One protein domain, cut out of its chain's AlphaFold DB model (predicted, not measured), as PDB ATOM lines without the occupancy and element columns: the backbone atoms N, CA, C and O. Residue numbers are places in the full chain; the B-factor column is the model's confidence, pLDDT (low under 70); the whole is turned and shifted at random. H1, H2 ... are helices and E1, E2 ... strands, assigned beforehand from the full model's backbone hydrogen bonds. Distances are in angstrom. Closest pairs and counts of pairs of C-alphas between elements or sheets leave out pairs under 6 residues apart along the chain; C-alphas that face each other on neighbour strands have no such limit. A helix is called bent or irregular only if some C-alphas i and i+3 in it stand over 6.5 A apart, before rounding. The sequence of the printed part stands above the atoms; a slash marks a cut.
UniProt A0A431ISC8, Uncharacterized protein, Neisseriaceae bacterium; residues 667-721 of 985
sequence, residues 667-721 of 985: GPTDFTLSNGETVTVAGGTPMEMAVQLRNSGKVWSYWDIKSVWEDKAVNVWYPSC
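What this domain is: This is residues 667 to 721 of the 985 residues of an uncharacterized protein of Neisseriaceae bacterium (UniProt A0A431ISC8). A small hairpin of two strands, E1 and E2, makes one layer, and a helical hairpin of H1 and H2 packs over one face of it, H1 mostly by E2 and H2 by E1. The longer helix, H2, packs on E1 with residues 708 to 712, bends at a kink near residue 713 and runs on to the last printed residue. The printed part has 55 residues with two named strands and two named helices, in the order E1, E2, H1, H2; the sheet has the order E1 - E2 and is antiparallel, and the class is mixed, helices and strands. The whole is compact, with a radius of gyration of the C-alphas of 10.3 A, and its outline is elongated, spanning 30 by 18 by 16 A.

How they stand to each other: The sheet pairs E1, residues 669 to 672, with E2, residues 678 to 681. These antiparallel neighbours form a hairpin, with 154 degrees between their directions; the C-alphas of Asp 670 and Thr 680 face each other at 4.3 A. N 679 and O 671 are within hydrogen-bond range at 2.8 A, as are N 671 and O 679 at 2.9 A. The closest C-alphas of E2 and H1, residues 686 to 694, are those of Val 681 and Gln 692, 6.3 A apart. E1 and H1 are near each other, with 5 pairs of C-alphas within 10 A. The closest C-alphas of E1 and H2, residues 706 to 721, are those of Phe 671 and Val 708, 6.4 A apart. E2 and H2 are apart. H1 and H2 form a helical hairpin: they touch, with the C-alphas of Ala 690 and Trp 709 closest at 7.2 A, and run opposite ways at a shallow tilt of 30 degrees. In H1 every O i to N i+4 pair is within hydrogen-bond range; in H2 it is 9 of 12.

Where its parts are: E1, residues 669 to 672, begins with C-alpha 669 at (177.595, 208.261, 184.873) and is 10.0 A long. E2, residues 678 to 681, measures 9.9 A. H1, residues 686 to 694, measures 12.5 A from its first C-alpha at (168.798, 204.696, 188.375). H2, residues 706 to 721, measures 20.7 A and ends with C-alpha 721 at (165.707, 200.134, 177.315). H2 has a kink of 32 degrees near residue 713 and is irregular, but only just: C-alphas 715 and 718 are 6.8 A apart.

The domain as a whole: The two C-alphas farthest apart are those of Gly 697 and Cys 721, at 30.3 A. The printed part has no cut. The links E1 to E2 and E2 to H1 are tight; the link H1 to H2 is long, with 11 residues. The mean pLDDT of the printed part is 93.4, and no printed residue is under 70.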
ATOM      1  N   GLY A 667     176.593 201.806 183.472       95.44
ATOM      2  CA  GLY A 667     177.988 202.098 183.798       95.44
ATOM      3  C   GLY A 667     178.165 203.435 184.531       95.44
ATOM      4  O   GLY A 667     177.177 204.116 184.831       95.44
ATOM      5  N   PRO A 668     179.423 203.830 184.802       96.38
ATOM      6  CA  PRO A 668     179.734 205.125 185.391       96.38
ATOM      7  C   PRO A 668     179.031 206.268 184.656       96.38
ATOM      8  O   PRO A 668     179.004 206.294 183.425       96.38
ATOM      9  N   THR A 669     178.429 207.181 185.415       95.31
ATOM     10  CA  THR A 669     177.595 208.261 184.873       95.31
ATOM     11  C   THR A 669     177.984 209.589 185.505       95.31
ATOM     12  O   THR A 669     178.094 209.693 186.728       95.31
ATOM     13  N   ASP A 670     178.158 210.601 184.660       95.19
ATOM     14  CA  ASP A 670     178.440 211.972 185.071       95.19
ATOM     15  C   ASP A 670     177.145 212.769 185.251       95.19
ATOM     16  O   ASP A 670     176.280 212.796 184.365       95.19
ATOM     17  N   PHE A 671     177.047 213.466 186.382       94.62
ATOM     18  CA  PHE A 671     175.984 214.418 186.689       94.62
ATOM     19  C   PHE A 671     176.575 215.813 186.845       94.62
ATOM     20  O   PHE A 671     177.379 216.046 187.746       94.62
ATOM     21  N   THR A 672     176.164 216.743 185.987       93.06
ATOM     22  CA  THR A 672     176.507 218.163 186.126       93.06
ATOM     23  C   THR A 672     175.447 218.840 186.981       93.06
ATOM     24  O   THR A 672     174.315 219.006 186.539       93.06
ATOM     25  N   LEU A 673     175.807 219.193 188.214       88.31
ATOM     26  CA  LEU A 673     174.929 219.847 189.180       88.31
ATOM     27  C   LEU A 673     174.641 221.303 188.778       88.31
ATOM     28  O   LEU A 673     175.331 221.900 187.952       88.31
ATOM     29  N   SER A 674     173.637 221.911 189.412       83.94
ATOM     30  CA  SER A 674     173.211 223.297 189.149       83.94
ATOM     31  C   SER A 674     174.296 224.350 189.414       83.94
ATOM     32  O   SER A 674     174.273 225.422 188.815       83.94
ATOM     33  N   ASN A 675     175.270 224.046 190.272       83.25
ATOM     34  CA  ASN A 675     176.438 224.888 190.540       83.25
ATOM     35  C   ASN A 675     177.566 224.732 189.492       83.25
ATOM     36  O   ASN A 675     178.623 225.342 189.645       83.25
ATOM     37  N   GLY A 676     177.362 223.916 188.450       86.44
ATOM     38  CA  GLY A 676     178.332 223.634 187.386       86.44
ATOM     39  C   GLY A 676     179.353 222.543 187.721       86.44
ATOM     40  O   GLY A 676     180.182 222.205 186.880       86.44
ATOM     41  N   GLU A 677     179.309 221.976 188.926       89.06
ATOM     42  CA  GLU A 677     180.204 220.899 189.333       89.06
ATOM     43  C   GLU A 677     179.756 219.553 188.750       89.06
ATOM     44  O   GLU A 677     178.580 219.195 188.817       89.06
ATOM     45  N   THR A 678     180.699 218.776 188.213       94.00
ATOM     46  CA  THR A 678     180.425 217.413 187.742       94.00
ATOM     47  C   THR A 678     180.771 216.387 188.817       94.00
ATOM     48  O   THR A 678     181.876 216.377 189.367       94.00
ATOM     49  N   VAL A 679     179.824 215.493 189.092       94.69
ATOM     50  CA  VAL A 679     179.988 214.342 189.979       94.69
ATOM     51  C   VAL A 679     179.820 213.062 189.172       94.69
ATOM     52  O   VAL A 679     178.751 212.801 188.624       94.69
ATOM     53  N   THR A 680     180.872 212.249 189.126       95.25
ATOM     54  CA  THR A 680     180.831 210.908 188.539       95.25
ATOM     55  C   THR A 680     180.440 209.897 189.609       95.25
ATOM     56  O   THR A 680     181.107 209.792 190.640       95.25
ATOM     57  N   VAL A 681     179.385 209.124 189.363       96.00
ATOM     58  CA  VAL A 681     179.024 207.963 190.194       96.00
ATOM     59  C   VAL A 681     179.478 206.672 189.516       96.00
ATOM     60  O   VAL A 681     179.629 206.626 188.295       96.00
ATOM     61  N   ALA A 682     179.691 205.606 190.289       94.06
ATOM     62  CA  ALA A 682     180.294 204.363 189.796       94.06
ATOM     63  C   ALA A 682     179.397 203.565 188.825       94.06
ATOM     64  O   ALA A 682     179.876 202.641 188.169       94.06
ATOM     65  N   GLY A 683     178.115 203.925 188.722       93.88
ATOM     66  CA  GLY A 683     177.092 203.185 187.984       93.88
ATOM     67  C   GLY A 683     176.169 202.393 188.915       93.88
ATOM     68  O   GLY A 683     176.340 202.401 190.134       93.88
ATOM     69  N   GLY A 684     175.165 201.728 188.351       96.94
ATOM     70  CA  GLY A 684     174.118 201.020 189.097       96.94
ATOM     71  C   GLY A 684     172.752 201.146 188.435       96.94
ATOM     72  O   GLY A 684     172.652 201.543 187.275       96.94
ATOM     73  N   THR A 685     171.689 200.792 189.152       97.25
ATOM     74  CA  THR A 685     170.324 201.168 188.747       97.25
ATOM     75  C   THR A 685     170.119 202.682 188.891       97.25
ATOM     76  O   THR A 685     170.862 203.333 189.636       97.25
ATOM     77  N   PRO A 686     169.106 203.274 188.229       96.81
ATOM     78  CA  PRO A 686     168.798 204.696 188.375       96.81
ATOM     79  C   PRO A 686     168.690 205.159 189.840       96.81
ATOM     80  O   PRO A 686     169.281 206.177 190.206       96.81
ATOM     81  N   MET A 687     168.021 204.390 190.708       96.06
ATOM     82  CA  MET A 687     167.903 204.735 192.134       96.06
ATOM     83  C   MET A 687     169.175 204.454 192.948       96.06
ATOM     84  O   MET A 687     169.505 205.246 193.828       96.06
ATOM     85  N   GLU A 688     169.952 203.405 192.636       96.44
ATOM     86  CA  GLU A 688     171.283 203.206 193.248       96.44
ATOM     87  C   GLU A 688     172.202 204.408 192.957       96.44
ATOM     88  O   GLU A 688     172.946 204.858 193.832       96.44
ATOM     89  N   MET A 689     172.135 204.959 191.741       96.25
ATOM     90  CA  MET A 689     172.909 206.138 191.346       96.25
ATOM     91  C   MET A 689     172.416 207.421 192.023       96.25
ATOM     92  O   MET A 689     173.248 208.232 192.427       96.25
ATOM     93  N   ALA A 690     171.106 207.590 192.232       95.50
ATOM     94  CA  ALA A 690     170.573 208.710 193.013       95.50
ATOM     95  C   ALA A 690     171.110 208.709 194.456       95.50
ATOM     96  O   ALA A 690     171.527 209.749 194.968       95.50
ATOM     97  N   VAL A 691     171.173 207.534 195.096       94.44
ATOM     98  CA  VAL A 691     171.742 207.375 196.447       94.44
ATOM     99  C   VAL A 691     173.245 207.673 196.463       94.44
ATOM    100  O   VAL A 691     173.721 208.380 197.352       94.44
ATOM    101  N   GLN A 692     174.009 207.186 195.479       95.56
ATOM    102  CA  GLN A 692     175.437 207.513 195.353       95.56
ATOM    103  C   GLN A 692     175.663 209.018 195.190       95.56
ATOM    104  O   GLN A 692     176.520 209.591 195.863       95.56
ATOM    105  N   LEU A 693     174.866 209.665 194.338       93.62
ATOM    106  CA  LEU A 693     174.953 211.097 194.089       93.62
ATOM    107  C   LEU A 693     174.622 211.897 195.358       93.62
ATOM    108  O   LEU A 693     175.375 212.804 195.721       93.62
ATOM    109  N   ARG A 694     173.579 211.496 196.099       93.06
ATOM    110  CA  ARG A 694     173.228 212.067 197.409       93.06
ATOM    111  C   ARG A 694     174.359 211.944 198.435       93.06
ATOM    112  O   ARG A 694     174.554 212.869 199.222       93.06
ATOM    113  N   ASN A 695     175.105 210.839 198.403       93.62
ATOM    114  CA  ASN A 695     176.201 210.526 199.327       93.62
ATOM    115  C   ASN A 695     177.583 211.031 198.866       93.62
ATOM    116  O   ASN A 695     178.579 210.786 199.541       93.62
ATOM    117  N   SER A 696     177.663 211.760 197.751       91.50
ATOM    118  CA  SER A 696     178.923 212.286 197.198       91.50
ATOM    119  C   SER A 696     179.607 213.361 198.059       91.50
ATOM    120  O   SER A 696     180.733 213.758 197.767       91.50
ATOM    121  N   GLY A 697     178.919 213.881 199.082       88.75
ATOM    122  CA  GLY A 697     179.358 215.030 199.880       88.75
ATOM    123  C   GLY A 697     179.150 216.390 199.198       88.75
ATOM    124  O   GLY A 697     179.419 217.414 199.817       88.75
ATOM    125  N   LYS A 698     178.652 216.409 197.953       87.44
ATOM    126  CA  LYS A 698     178.448 217.621 197.132       87.44
ATOM    127  C   LYS A 698     176.976 217.988 196.919       87.44
ATOM    128  O   LYS A 698     176.670 219.037 196.369       87.44
ATOM    129  N   VAL A 699     176.068 217.121 197.356       89.69
ATOM    130  CA  VAL A 699     174.615 217.267 197.230       89.69
ATOM    131  C   VAL A 699     174.029 217.453 198.622       89.69
ATOM    132  O   VAL A 699     174.332 216.662 199.516       89.69
ATOM    133  N   TRP A 700     173.192 218.473 198.822       85.81
ATOM    134  CA  TRP A 700     172.606 218.776 200.130       85.81
ATOM    135  C   TRP A 700     171.244 218.116 200.329       85.81
ATOM    136  O   TRP A 700     170.914 217.712 201.444       85.81
ATOM    137  N   SER A 701     170.472 217.959 199.261       87.75
ATOM    138  CA  SER A 701     169.135 217.381 199.268       87.75
ATOM    139  C   SER A 701     168.863 216.608 197.983       87.75
ATOM    140  O   SER A 701     169.463 216.861 196.943       87.75
ATOM    141  N   TYR A 702     167.906 215.683 198.032       90.00
ATOM    142  CA  TYR A 702     167.419 215.014 196.827       90.00
ATOM    143  C   TYR A 702     166.774 215.994 195.826       90.00
ATOM    144  O   TYR A 702     166.772 215.730 194.628       90.00
ATOM    145  N   TRP A 703     166.316 217.160 196.295       90.88
ATOM    146  CA  TRP A 703     165.868 218.253 195.429       90.88
ATOM    147  C   TRP A 703     166.969 218.772 194.493       90.88
ATOM    148  O   TRP A 703     166.672 219.111 193.352       90.88
ATOM    149  N   ASP A 704     168.234 218.767 194.928       89.75
ATOM    150  CA  ASP A 704     169.352 219.297 194.132       89.75
ATOM    151  C   ASP A 704     169.692 218.403 192.932       89.75
ATOM    152  O   ASP A 704     170.351 218.846 191.992       89.75
ATOM    153  N   ILE A 705     169.266 217.134 192.974       92.12
ATOM    154  CA  ILE A 705     169.590 216.137 191.947       92.12
ATOM    155  C   ILE A 705     168.398 215.751 191.077       92.12
ATOM    156  O   ILE A 705     168.591 215.046 190.090       92.12
ATOM    157  N   LYS A 706     167.185 216.203 191.420       93.44
ATOM    158  CA  LYS A 706     165.942 215.835 190.729       93.44
ATOM    159  C   LYS A 706     166.054 216.044 189.217       93.44
ATOM    160  O   LYS A 706     165.956 215.088 188.458       93.44
ATOM    161  N   SER A 707     166.337 217.273 188.787       93.81
ATOM    162  CA  SER A 707     166.351 217.630 187.362       93.81
ATOM    163  C   SER A 707     167.432 216.894 186.569       93.81
ATOM    164  O   SER A 707     167.179 216.418 185.466       93.81
ATOM    165  N   VAL A 708     168.636 216.765 187.131       94.81
ATOM    166  CA  VAL A 708     169.764 216.097 186.462       94.81
ATOM    167  C   VAL A 708     169.578 214.583 186.408       94.81
ATOM    168  O   VAL A 708     170.055 213.940 185.478       94.81
ATOM    169  N   TRP A 709     168.874 214.002 187.381       96.12
ATOM    170  CA  TRP A 709     168.486 212.597 187.352       96.12
ATOM    171  C   TRP A 709     167.403 212.342 186.302       96.12
ATOM    172  O   TRP A 709     167.532 211.407 185.515       96.12
ATOM    173  N   GLU A 710     166.380 213.197 186.242       96.38
ATOM    174  CA  GLU A 710     165.280 213.097 185.271       96.38
ATOM    175  C   GLU A 710     165.775 213.264 183.831       96.38
ATOM    176  O   GLU A 710     165.354 212.520 182.944       96.38
ATOM    177  N   ASP A 711     166.743 214.158 183.601       94.88
ATOM    178  CA  ASP A 711     167.430 214.279 182.311       94.88
ATOM    179  C   ASP A 711     168.067 212.948 181.885       94.88
ATOM    180  O   ASP A 711     167.834 212.467 180.774       94.88
ATOM    181  N   LYS A 712     168.824 212.291 182.777       95.81
ATOM    182  CA  LYS A 712     169.415 210.976 182.475       95.81
ATOM    183  C   LYS A 712     168.359 209.895 182.294       95.81
ATOM    184  O   LYS A 712     168.523 209.043 181.416       95.81
ATOM    185  N   ALA A 713     167.283 209.936 183.075       96.56
ATOM    186  CA  ALA A 713     166.188 208.989 182.955       96.56
ATOM    187  C   ALA A 713     165.576 209.021 181.554       96.56
ATOM    188  O   ALA A 713     165.501 207.975 180.907       96.56
ATOM    189  N   VAL A 714     165.231 210.210 181.058       94.25
ATOM    190  CA  VAL A 714     164.546 210.392 179.771       94.25
ATOM    191  C   VAL A 714     165.498 210.295 178.578       94.25
ATOM    192  O   VAL A 714     165.139 209.691 177.569       94.25
ATOM    193  N   ASN A 715     166.709 210.848 178.671       94.25
ATOM    194  CA  ASN A 715     167.593 210.997 177.508       94.25
ATOM    195  C   ASN A 715     168.650 209.893 177.373       94.25
ATOM    196  O   ASN A 715     169.270 209.772 176.318       94.25
ATOM    197  N   VAL A 716     168.874 209.077 178.411       94.75
ATOM    198  CA  VAL A 716     169.937 208.056 178.405       94.75
ATOM    199  C   VAL A 716     169.404 206.678 178.774       94.75
ATOM    200  O   VAL A 716     169.484 205.742 177.975       94.75
ATOM    201  N   TRP A 717     168.857 206.526 179.979       96.88
ATOM    202  CA  TRP A 717     168.511 205.209 180.512       96.88
ATOM    203  C   TRP A 717     167.290 204.615 179.822       96.88
ATOM    204  O   TRP A 717     167.362 203.483 179.336       96.88
ATOM    205  N   TYR A 718     166.205 205.379 179.702       97.12
ATOM    206  CA  TYR A 718     164.991 204.913 179.039       97.12
ATOM    207  C   TYR A 718     165.202 204.583 177.545       97.12
ATOM    208  O   TYR A 718     164.884 203.459 177.152       97.12
ATOM    209  N   PRO A 719     165.846 205.433 176.713       96.56
ATOM    210  CA  PRO A 719     166.123 205.102 175.309       96.56
ATOM    211  C   PRO A 719     166.969 203.833 175.123       96.56
ATOM    212  O   PRO A 719     166.782 203.083 174.160       96.56
ATOM    213  N   SER A 720     167.875 203.541 176.064       96.19
ATOM    214  CA  SER A 720     168.632 202.284 176.044       96.19
ATOM    215  C   SER A 720     167.733 201.056 176.242       96.19
ATOM    216  O   SER A 720     167.996 200.000 175.668       96.19
ATOM    217  N   CYS A 721     166.675 201.191 177.046       97.25
ATOM    218  CA  CYS A 721     165.707 200.134 177.315       97.25
ATOM    219  C   CYS A 721     164.726 199.941 176.160       97.25
ATOM    220  O   CYS A 721     164.357 198.806 175.882       97.25
TER     221      CYS A 721